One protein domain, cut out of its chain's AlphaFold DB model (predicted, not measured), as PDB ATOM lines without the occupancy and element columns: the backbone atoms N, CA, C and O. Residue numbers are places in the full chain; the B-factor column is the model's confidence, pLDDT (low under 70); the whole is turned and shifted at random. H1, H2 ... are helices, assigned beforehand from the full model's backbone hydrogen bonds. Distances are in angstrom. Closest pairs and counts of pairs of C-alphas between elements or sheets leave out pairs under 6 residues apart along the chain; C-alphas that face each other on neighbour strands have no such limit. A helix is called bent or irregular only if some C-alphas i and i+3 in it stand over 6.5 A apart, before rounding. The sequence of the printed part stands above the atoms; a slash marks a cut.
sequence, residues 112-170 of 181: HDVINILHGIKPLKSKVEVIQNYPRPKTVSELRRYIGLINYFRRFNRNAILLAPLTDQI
ATOM      1  N   HIS A 112     184.011 127.438 191.377       79.38
ATOM      2  CA  HIS A 112     182.966 126.599 191.972       79.38
ATOM      3  C   HIS A 112     181.727 126.476 191.085       79.38
ATOM      4  O   HIS A 112     181.167 125.384 191.016       79.38
ATOM      5  N   ASP A 113     181.349 127.532 190.369       82.69
ATOM      6  CA  ASP A 113     180.192 127.512 189.473       82.69
ATOM      7  C   ASP A 113     180.484 126.621 188.269       82.69
ATOM      8  O   ASP A 113     179.688 125.741 187.948       82.69
ATOM      9  N   VAL A 114     181.685 126.745 187.690       82.12
ATOM     10  CA  VAL A 114     182.154 125.852 186.620       82.12
ATOM     11  C   VAL A 114     182.119 124.392 187.079       82.12
ATOM     12  O   VAL A 114     181.558 123.544 186.394       82.12
ATOM     13  N   ILE A 115     182.664 124.083 188.260       76.50
ATOM     14  CA  ILE A 115     182.676 122.714 188.802       76.50
ATOM     15  C   ILE A 115     181.256 122.177 189.040       76.50
ATOM     16  O   ILE A 115     181.029 120.987 188.833       76.50
ATOM     17  N   ASN A 116     180.314 123.021 189.468       73.56
ATOM     18  CA  ASN A 116     178.928 122.615 189.705       73.56
ATOM     19  C   ASN A 116     178.159 122.356 188.399       73.56
ATOM     20  O   ASN A 116     177.323 121.457 188.361       73.56
ATOM     21  N   ILE A 117     178.447 123.120 187.338       75.19
ATOM     22  CA  ILE A 117     177.850 122.946 186.001       75.19
ATOM     23  C   ILE A 117     178.393 121.684 185.313       75.19
ATOM     24  O   ILE A 117     177.674 121.008 184.572       75.19
ATOM     25  N   LEU A 118     179.663 121.344 185.552       73.56
ATOM     26  CA  LEU A 118     180.310 120.178 184.956       73.56
ATOM     27  C   LEU A 118     179.779 118.865 185.555       73.56
ATOM     28  O   LEU A 118     180.252 118.358 186.575       73.56
ATOM     29  N   HIS A 119     178.826 118.248 184.859       67.62
ATOM     30  CA  HIS A 119     178.397 116.882 185.135       67.62
ATOM     31  C   HIS A 119     179.531 115.883 184.844       67.62
ATOM     32  O   HIS A 119     180.110 115.878 183.762       67.62
ATOM     33  N   GLY A 120     179.836 115.002 185.807       65.50
ATOM     34  CA  GLY A 120     180.802 113.904 185.631       65.50
ATOM     35  C   GLY A 120     182.026 113.946 186.548       65.50
ATOM     36  O   GLY A 120     182.741 112.948 186.645       65.50
ATOM     37  N   ILE A 121     182.239 115.035 187.293       71.75
ATOM     38  CA  ILE A 121     183.298 115.101 188.307       71.75
ATOM     39  C   ILE A 121     182.867 114.277 189.525       71.75
ATOM     40  O   ILE A 121     181.986 114.667 190.291       71.75
ATOM     41  N   LYS A 122     183.503 113.120 189.713       73.94
ATOM     42  CA  LYS A 122     183.310 112.259 190.884       73.94
ATOM     43  C   LYS A 122     184.544 112.331 191.786       73.94
ATOM     44  O   LYS A 122     185.664 112.418 191.276       73.94
ATOM     45  N   PRO A 123     184.383 112.281 193.118       76.06
ATOM     46  CA  PRO A 123     185.523 112.121 194.006       76.06
ATOM     47  C   PRO A 123     186.254 110.812 193.672       76.06
ATOM     48  O   PRO A 123     185.631 109.807 193.328       76.06
ATOM     49  N   LEU A 124     187.586 110.832 193.771       82.00
ATOM     50  CA  LEU A 124     188.418 109.633 193.638       82.00
ATOM     51  C   LEU A 124     187.894 108.527 194.563       82.00
ATOM     52  O   LEU A 124     187.591 108.806 195.723       82.00
ATOM     53  N   LYS A 125     187.842 107.280 194.078       82.44
ATOM     54  CA  LYS A 125     187.354 106.131 194.864       82.44
ATOM     55  C   LYS A 125     188.051 106.017 196.222       82.44
ATOM     56  O   LYS A 125     187.375 105.974 197.239       82.44
ATOM     57  N   SER A 126     189.377 106.153 196.245       86.12
ATOM     58  CA  SER A 126     190.175 106.151 197.479       86.12
ATOM     59  C   SER A 126     189.740 107.209 198.498       86.12
ATOM     60  O   SER A 126     189.723 106.966 199.698       86.12
ATOM     61  N   LYS A 127     189.339 108.398 198.034       83.06
ATOM     62  CA  LYS A 127     188.841 109.474 198.898       83.06
ATOM     63  C   LYS A 127     187.445 109.175 199.449       83.06
ATOM     64  O   LYS A 127     187.153 109.564 200.573       83.06
ATOM     65  N   VAL A 128     186.600 108.496 198.674       83.50
ATOM     66  CA  VAL A 128     185.271 108.045 199.117       83.50
ATOM     67  C   VAL A 128     185.397 106.919 200.141       83.50
ATOM     68  O   VAL A 128     184.744 106.972 201.179       83.50
ATOM     69  N   GLU A 129     186.277 105.953 199.889       86.69
ATOM     70  CA  GLU A 129     186.555 104.825 200.786       86.69
ATOM     71  C   GLU A 129     187.022 105.296 202.166       86.69
ATOM     72  O   GLU A 129     186.574 104.767 203.178       86.69
ATOM     73  N   VAL A 130     187.849 106.346 202.234       86.06
ATOM     74  CA  VAL A 130     188.277 106.948 203.511       86.06
ATOM     75  C   VAL A 130     187.098 107.482 204.331       86.06
ATOM     76  O   VAL A 130     187.136 107.418 205.555       86.06
ATOM     77  N   ILE A 131     186.050 108.007 203.688       83.69
ATOM     78  CA  ILE A 131     184.845 108.490 204.386       83.69
ATOM     79  C   ILE A 131     183.974 107.308 204.818       83.69
ATOM     80  O   ILE A 131     183.468 107.305 205.936       83.69
ATOM     81  N   GLN A 132     183.800 106.319 203.934       83.00
ATOM     82  CA  GLN A 132     182.986 105.129 204.198       83.00
ATOM     83  C   GLN A 132     183.555 104.286 205.342       83.00
ATOM     84  O   GLN A 132     182.802 103.813 206.186       83.00
ATOM     85  N   ASN A 133     184.880 104.159 205.396       89.00
ATOM     86  CA  ASN A 133     185.598 103.381 206.402       89.00
ATOM     87  C   ASN A 133     186.103 104.238 207.571       89.00
ATOM     88  O   ASN A 133     186.944 103.787 208.350       89.00
ATOM     89  N   TYR A 134     185.638 105.486 207.695       86.06
ATOM     90  CA  TYR A 134     186.065 106.345 208.792       86.06
ATOM     91  C   TYR A 134     185.583 105.756 210.130       86.06
ATOM     92  O   TYR A 134     184.386 105.483 210.272       86.06
ATOM     93  N   PRO A 135     186.466 105.561 211.128       89.00
ATOM     94  CA  PRO A 135     186.066 104.980 212.404       89.00
ATOM     95  C   PRO A 135     185.048 105.882 213.103       89.00
ATOM     96  O   PRO A 135     185.201 107.104 213.125       89.00
ATOM     97  N   ARG A 136     184.006 105.287 213.697       87.94
ATOM     98  CA  ARG A 136     182.969 106.044 214.412       87.94
ATOM     99  C   ARG A 136     183.628 106.914 215.496       87.94
ATOM    100  O   ARG A 136     184.246 106.341 216.396       87.94
ATOM    101  N   PRO A 137     183.495 108.253 215.437       88.50
ATOM    102  CA  PRO A 137     184.149 109.140 216.390       88.50
ATOM    103  C   PRO A 137     183.602 108.889 217.796       88.50
ATOM    104  O   PRO A 137     182.386 108.843 217.995       88.50
ATOM    105  N   LYS A 138     184.505 108.715 218.762       88.44
ATOM    106  CA  LYS A 138     184.181 108.513 220.184       88.44
ATOM    107  C   LYS A 138     184.474 109.755 221.019       88.44
ATOM    108  O   LYS A 138     183.921 109.905 222.102       88.44
ATOM    109  N   THR A 139     185.325 110.647 220.513       87.56
ATOM    110  CA  THR A 139     185.715 111.895 221.183       87.56
ATOM    111  C   THR A 139     185.290 113.129 220.386       87.56
ATOM    112  O   THR A 139     185.110 113.077 219.168       87.56
ATOM    113  N   VAL A 140     185.177 114.280 221.057       85.00
ATOM    114  CA  VAL A 140     184.836 115.567 220.414       85.00
ATOM    115  C   VAL A 140     185.874 115.963 219.354       85.00
ATOM    116  O   VAL A 140     185.523 116.498 218.302       85.00
ATOM    117  N   SER A 141     187.152 115.668 219.594       84.06
ATOM    118  CA  SER A 141     188.242 115.931 218.644       84.06
ATOM    119  C   SER A 141     188.131 115.074 217.379       84.06
ATOM    120  O   SER A 141     188.299 115.586 216.270       84.06
ATOM    121  N   GLU A 142     187.792 113.791 217.518       86.50
ATOM    122  CA  GLU A 142     187.520 112.905 216.379       86.50
ATOM    123  C   GLU A 142     186.263 113.331 215.621       86.50
ATOM    124  O   GLU A 142     186.267 113.357 214.392       86.50
ATOM    125  N   LEU A 143     185.211 113.740 216.337       87.00
ATOM    126  CA  LEU A 143     183.980 114.231 215.727       87.00
ATOM    127  C   LEU A 143     184.234 115.511 214.914       87.00
ATOM    128  O   LEU A 143     183.788 115.612 213.774       87.00
ATOM    129  N   ARG A 144     185.030 116.455 215.437       84.50
ATOM    130  CA  ARG A 144     185.474 117.652 214.696       84.50
ATOM    131  C   ARG A 144     186.224 117.286 213.418       84.50
ATOM    132  O   ARG A 144     185.965 117.870 212.366       84.50
ATOM    133  N   ARG A 145     187.138 116.314 213.497       86.50
ATOM    134  CA  ARG A 145     187.912 115.834 212.344       86.50
ATOM    135  C   ARG A 145     187.013 115.178 211.297       86.50
ATOM    136  O   ARG A 145     187.171 115.455 210.111       86.50
ATOM    137  N   TYR A 146     186.055 114.363 211.729       87.19
ATOM    138  CA  TYR A 146     185.072 113.724 210.858       87.19
ATOM    139  C   TYR A 146     184.166 114.743 210.159       87.19
ATOM    140  O   TYR A 146     184.007 114.696 208.941       87.19
ATOM    141  N   ILE A 147     183.639 115.725 210.894       85.62
ATOM    142  CA  ILE A 147     182.827 116.803 210.314       85.62
ATOM    143  C   ILE A 147     183.646 117.637 209.328       85.62
ATOM    144  O   ILE A 147     183.149 117.968 208.254       85.62
ATOM    145  N   GLY A 148     184.906 117.947 209.645       84.12
ATOM    146  CA  GLY A 148     185.819 118.614 208.713       84.12
ATOM    147  C   GLY A 148     186.019 117.814 207.424       84.12
ATOM    148  O   GLY A 148     185.935 118.373 206.330       84.12
ATOM    149  N   LEU A 149     186.199 116.495 207.547       84.88
ATOM    150  CA  LEU A 149     186.328 115.586 206.412       84.88
ATOM    151  C   LEU A 149     185.058 115.569 205.552       84.88
ATOM    152  O   LEU A 149     185.151 115.749 204.342       84.88
ATOM    153  N   ILE A 150     183.870 115.408 206.138       83.75
ATOM    154  CA  ILE A 150     182.632 115.405 205.346       83.75
ATOM    155  C   ILE A 150     182.365 116.780 204.735       83.75
ATOM    156  O   ILE A 150     181.967 116.850 203.574       83.75
ATOM    157  N   ASN A 151     182.639 117.874 205.451       80.62
ATOM    158  CA  ASN A 151     182.495 119.222 204.904       80.62
ATOM    159  C   ASN A 151     183.417 119.463 203.701       80.62
ATOM    160  O   ASN A 151     182.990 120.078 202.726       80.62
ATOM    161  N   TYR A 152     184.630 118.909 203.707       80.62
ATOM    162  CA  TYR A 152     185.518 118.929 202.543       80.62
ATOM    163  C   TYR A 152     184.905 118.213 201.317       80.62
ATOM    164  O   TYR A 152     185.129 118.624 200.176       80.62
ATOM    165  N   PHE A 153     184.060 117.199 201.533       75.94
ATOM    166  CA  PHE A 153     183.304 116.496 200.485       75.94
ATOM    167  C   PHE A 153     181.840 116.941 200.351       75.94
ATOM    168  O   PHE A 153     181.091 116.321 199.593       75.94
ATOM    169  N   ARG A 154     181.420 118.026 201.015       76.81
ATOM    170  CA  ARG A 154     180.023 118.498 201.054       76.81
ATOM    171  C   ARG A 154     179.406 118.657 199.668       76.81
ATOM    172  O   ARG A 154     178.262 118.281 199.467       76.81
ATOM    173  N   ARG A 155     180.191 119.131 198.698       71.88
ATOM    174  CA  ARG A 155     179.771 119.303 197.296       71.88
ATOM    175  C   ARG A 155     179.465 117.996 196.550       71.88
ATOM    176  O   ARG A 155     178.724 118.015 195.579       71.88
ATOM    177  N   PHE A 156     180.025 116.869 196.991       71.00
ATOM    178  CA  PHE A 156     179.770 115.541 196.413       71.00
ATOM    179  C   PHE A 156     178.774 114.724 197.244       71.00
ATOM    180  O   PHE A 156     178.255 113.713 196.774       71.00
ATOM    181  N   ASN A 157     178.512 115.147 198.482       70.25
ATOM    182  CA  ASN A 157     177.615 114.474 199.404       70.25
ATOM    183  C   ASN A 157     176.264 115.201 199.458       70.25
ATOM    184  O   ASN A 157     176.092 116.159 200.210       70.25
ATOM    185  N   ARG A 158     175.278 114.698 198.701       67.06
ATOM    186  CA  ARG A 158     173.894 115.219 198.698       67.06
ATOM    187  C   ARG A 158     173.250 115.240 200.091       67.06
ATOM    188  O   ARG A 158     172.363 116.045 200.338       67.06
ATOM    189  N   ASN A 159     173.743 114.415 201.012       68.69
ATOM    190  CA  ASN A 159     173.216 114.273 202.365       68.69
ATOM    191  C   ASN A 159     173.950 115.141 203.398       68.69
ATOM    192  O   ASN A 159     173.750 114.957 204.594       68.69
ATOM    193  N   ALA A 160     174.797 116.093 202.987       65.94
ATOM    194  CA  ALA A 160     175.558 116.923 203.926       65.94
ATOM    195  C   ALA A 160     174.680 117.749 204.890       65.94
ATOM    196  O   ALA A 160     175.142 118.138 205.960       65.94
ATOM    197  N   ILE A 161     173.410 117.986 204.542       70.31
ATOM    198  CA  ILE A 161     172.412 118.631 205.413       70.31
ATOM    199  C   ILE A 161     172.144 117.784 206.674       70.31
ATOM    200  O   ILE A 161     171.928 118.337 207.749       70.31
ATOM    201  N   LEU A 162     172.262 116.452 206.584       77.69
ATOM    202  CA  LEU A 162     172.067 115.529 207.710       77.69
ATOM    203  C   LEU A 162     173.164 115.632 208.786       77.69
ATOM    204  O   LEU A 162     173.048 115.007 209.835       77.69
ATOM    205  N   LEU A 163     174.228 116.413 208.556       77.19
ATOM    206  CA  LEU A 163     175.287 116.649 209.544       77.19
ATOM    207  C   LEU A 163     174.905 117.686 210.601       77.19
ATOM    208  O   LEU A 163     175.612 117.792 211.603       77.19
ATOM    209  N   ALA A 164     173.836 118.462 210.393       78.69
ATOM    210  CA  ALA A 164     173.446 119.540 211.305       78.69
ATOM    211  C   ALA A 164     173.397 119.094 212.786       78.69
ATOM    212  O   ALA A 164     174.085 119.726 213.591       78.69
ATOM    213  N   PRO A 165     172.785 117.942 213.147       83.31
ATOM    214  CA  PRO A 165     172.753 117.468 214.534       83.31
ATOM    215  C   PRO A 165     174.143 117.171 215.120       83.31
ATOM    216  O   PRO A 165     174.404 117.457 216.284       83.31
ATOM    217  N   LEU A 166     175.067 116.634 214.314       78.69
ATOM    218  CA  LEU A 166     176.449 116.364 214.739       78.69
ATOM    219  C   LEU A 166     177.259 117.655 214.900       78.69
ATOM    220  O   LEU A 166     178.171 117.731 215.719       78.69
ATOM    221  N   THR A 167     176.928 118.675 214.109       79.62
ATOM    222  CA  THR A 167     177.587 119.985 214.155       79.62
ATOM    223  C   THR A 167     177.177 120.748 215.416       79.62
ATOM    224  O   THR A 167     178.016 121.392 216.050       79.62
ATOM    225  N   ASP A 168     175.911 120.619 215.818       82.94
ATOM    226  CA  ASP A 168     175.370 121.225 217.035       82.94
ATOM    227  C   ASP A 168     175.974 120.619 218.310       82.94
ATOM    228  O   ASP A 168     176.255 121.355 219.255       82.94
ATOM    229  N   GLN A 169     176.317 119.324 218.308       79.00
ATOM    230  CA  GLN A 169     177.019 118.662 219.424       79.00
ATOM    231  C   GLN A 169     178.418 119.235 219.724       79.00
ATOM    232  O   GLN A 169     178.993 118.945 220.771       79.00
ATOM    233  N   ILE A 170     178.981 120.053 218.828       75.81
ATOM    234  CA  ILE A 170     180.325 120.632 218.969       75.81
ATOM    235  C   ILE A 170     180.279 122.125 219.325       75.81
ATOM    236  O   ILE A 170     181.291 122.670 219.772       75.81
TER     237      ILE A 170
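Overview. This is residues 112 to 170 of the 181 residues of an uncharacterized protein of Araneus ventricosus (UniProt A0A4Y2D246). Look first for a helical hairpin, H3 and H4 side by side and running opposite ways; H2 comes near H3 around Ile 150, and H1 is set off by itself at one end of the long axis, touching no helix. The hairpin is the one place where helices touch, and the rest is loosely arranged along the chain. The printed part has 59 residues with four named helices, in the order H1, H2, H3, H4, and no named strand; the class is all helix. With a radius of gyration of the C-alphas of 12.9 A it is only just loose, close to compact, and its elongated outline spans 37 by 24 by 14 A.

Arrangement. Begin with H3, residues 140 to 152, the longest helix. It touches H4, residues 160 to 168, and the closest C-alphas are those of Ile 147 and Thr 167, 7.2 A apart. The two form a helical hairpin, at a shallow tilt of 24 degrees, opposite ways. Next look at H2, residues 125 to 132, which is close to H3 but not clearly touching: the closest C-alphas, those of Ile 131 and Ile 150, are 7.3 A apart. H2 and H3 run opposite ways at a tilt of 38 degrees, only just steep. H2 and H4 are apart. H1, residues 112 to 117, is apart from H2, H3 and H4. In H1 and H3 every O i to N i+4 pair is within hydrogen-bond range; in H2 3 of 4 are, and in H4 2 of 5, beside 4 of 6 O i to N i+3 pairs.

Along the chain. Find C-alpha 140 at (184.836, 115.567, 220.414); from there H3 runs 18.2 A to C-alpha 152 at (185.518, 118.929, 202.543). H4 covers residues 160 to 168 in 13.8 A and ends at C-alpha 168, at (175.370, 121.225, 217.035). It is irregular: C-alphas 162 and 165 are 7.1 A apart, and its line is a rough one. H2, residues 125 to 132, measures 10.4 A. H1 begins at C-alpha 112, at (182.966, 126.599, 191.972), and reaches C-alpha 117 in 8.7 A.

Size, cuts and confidence. The two C-alphas farthest apart are those of Val 114 and Lys 138, at 37.8 A. The printed part has no cut, and its three links, H1 to H2, H2 to H3 and H3 to H4, are short, with 7 residues each. The mean pLDDT of the printed part is 80.0; look for values under 70 at residues 119 to 120 and 158 to 160, of which 160 belongs to H4.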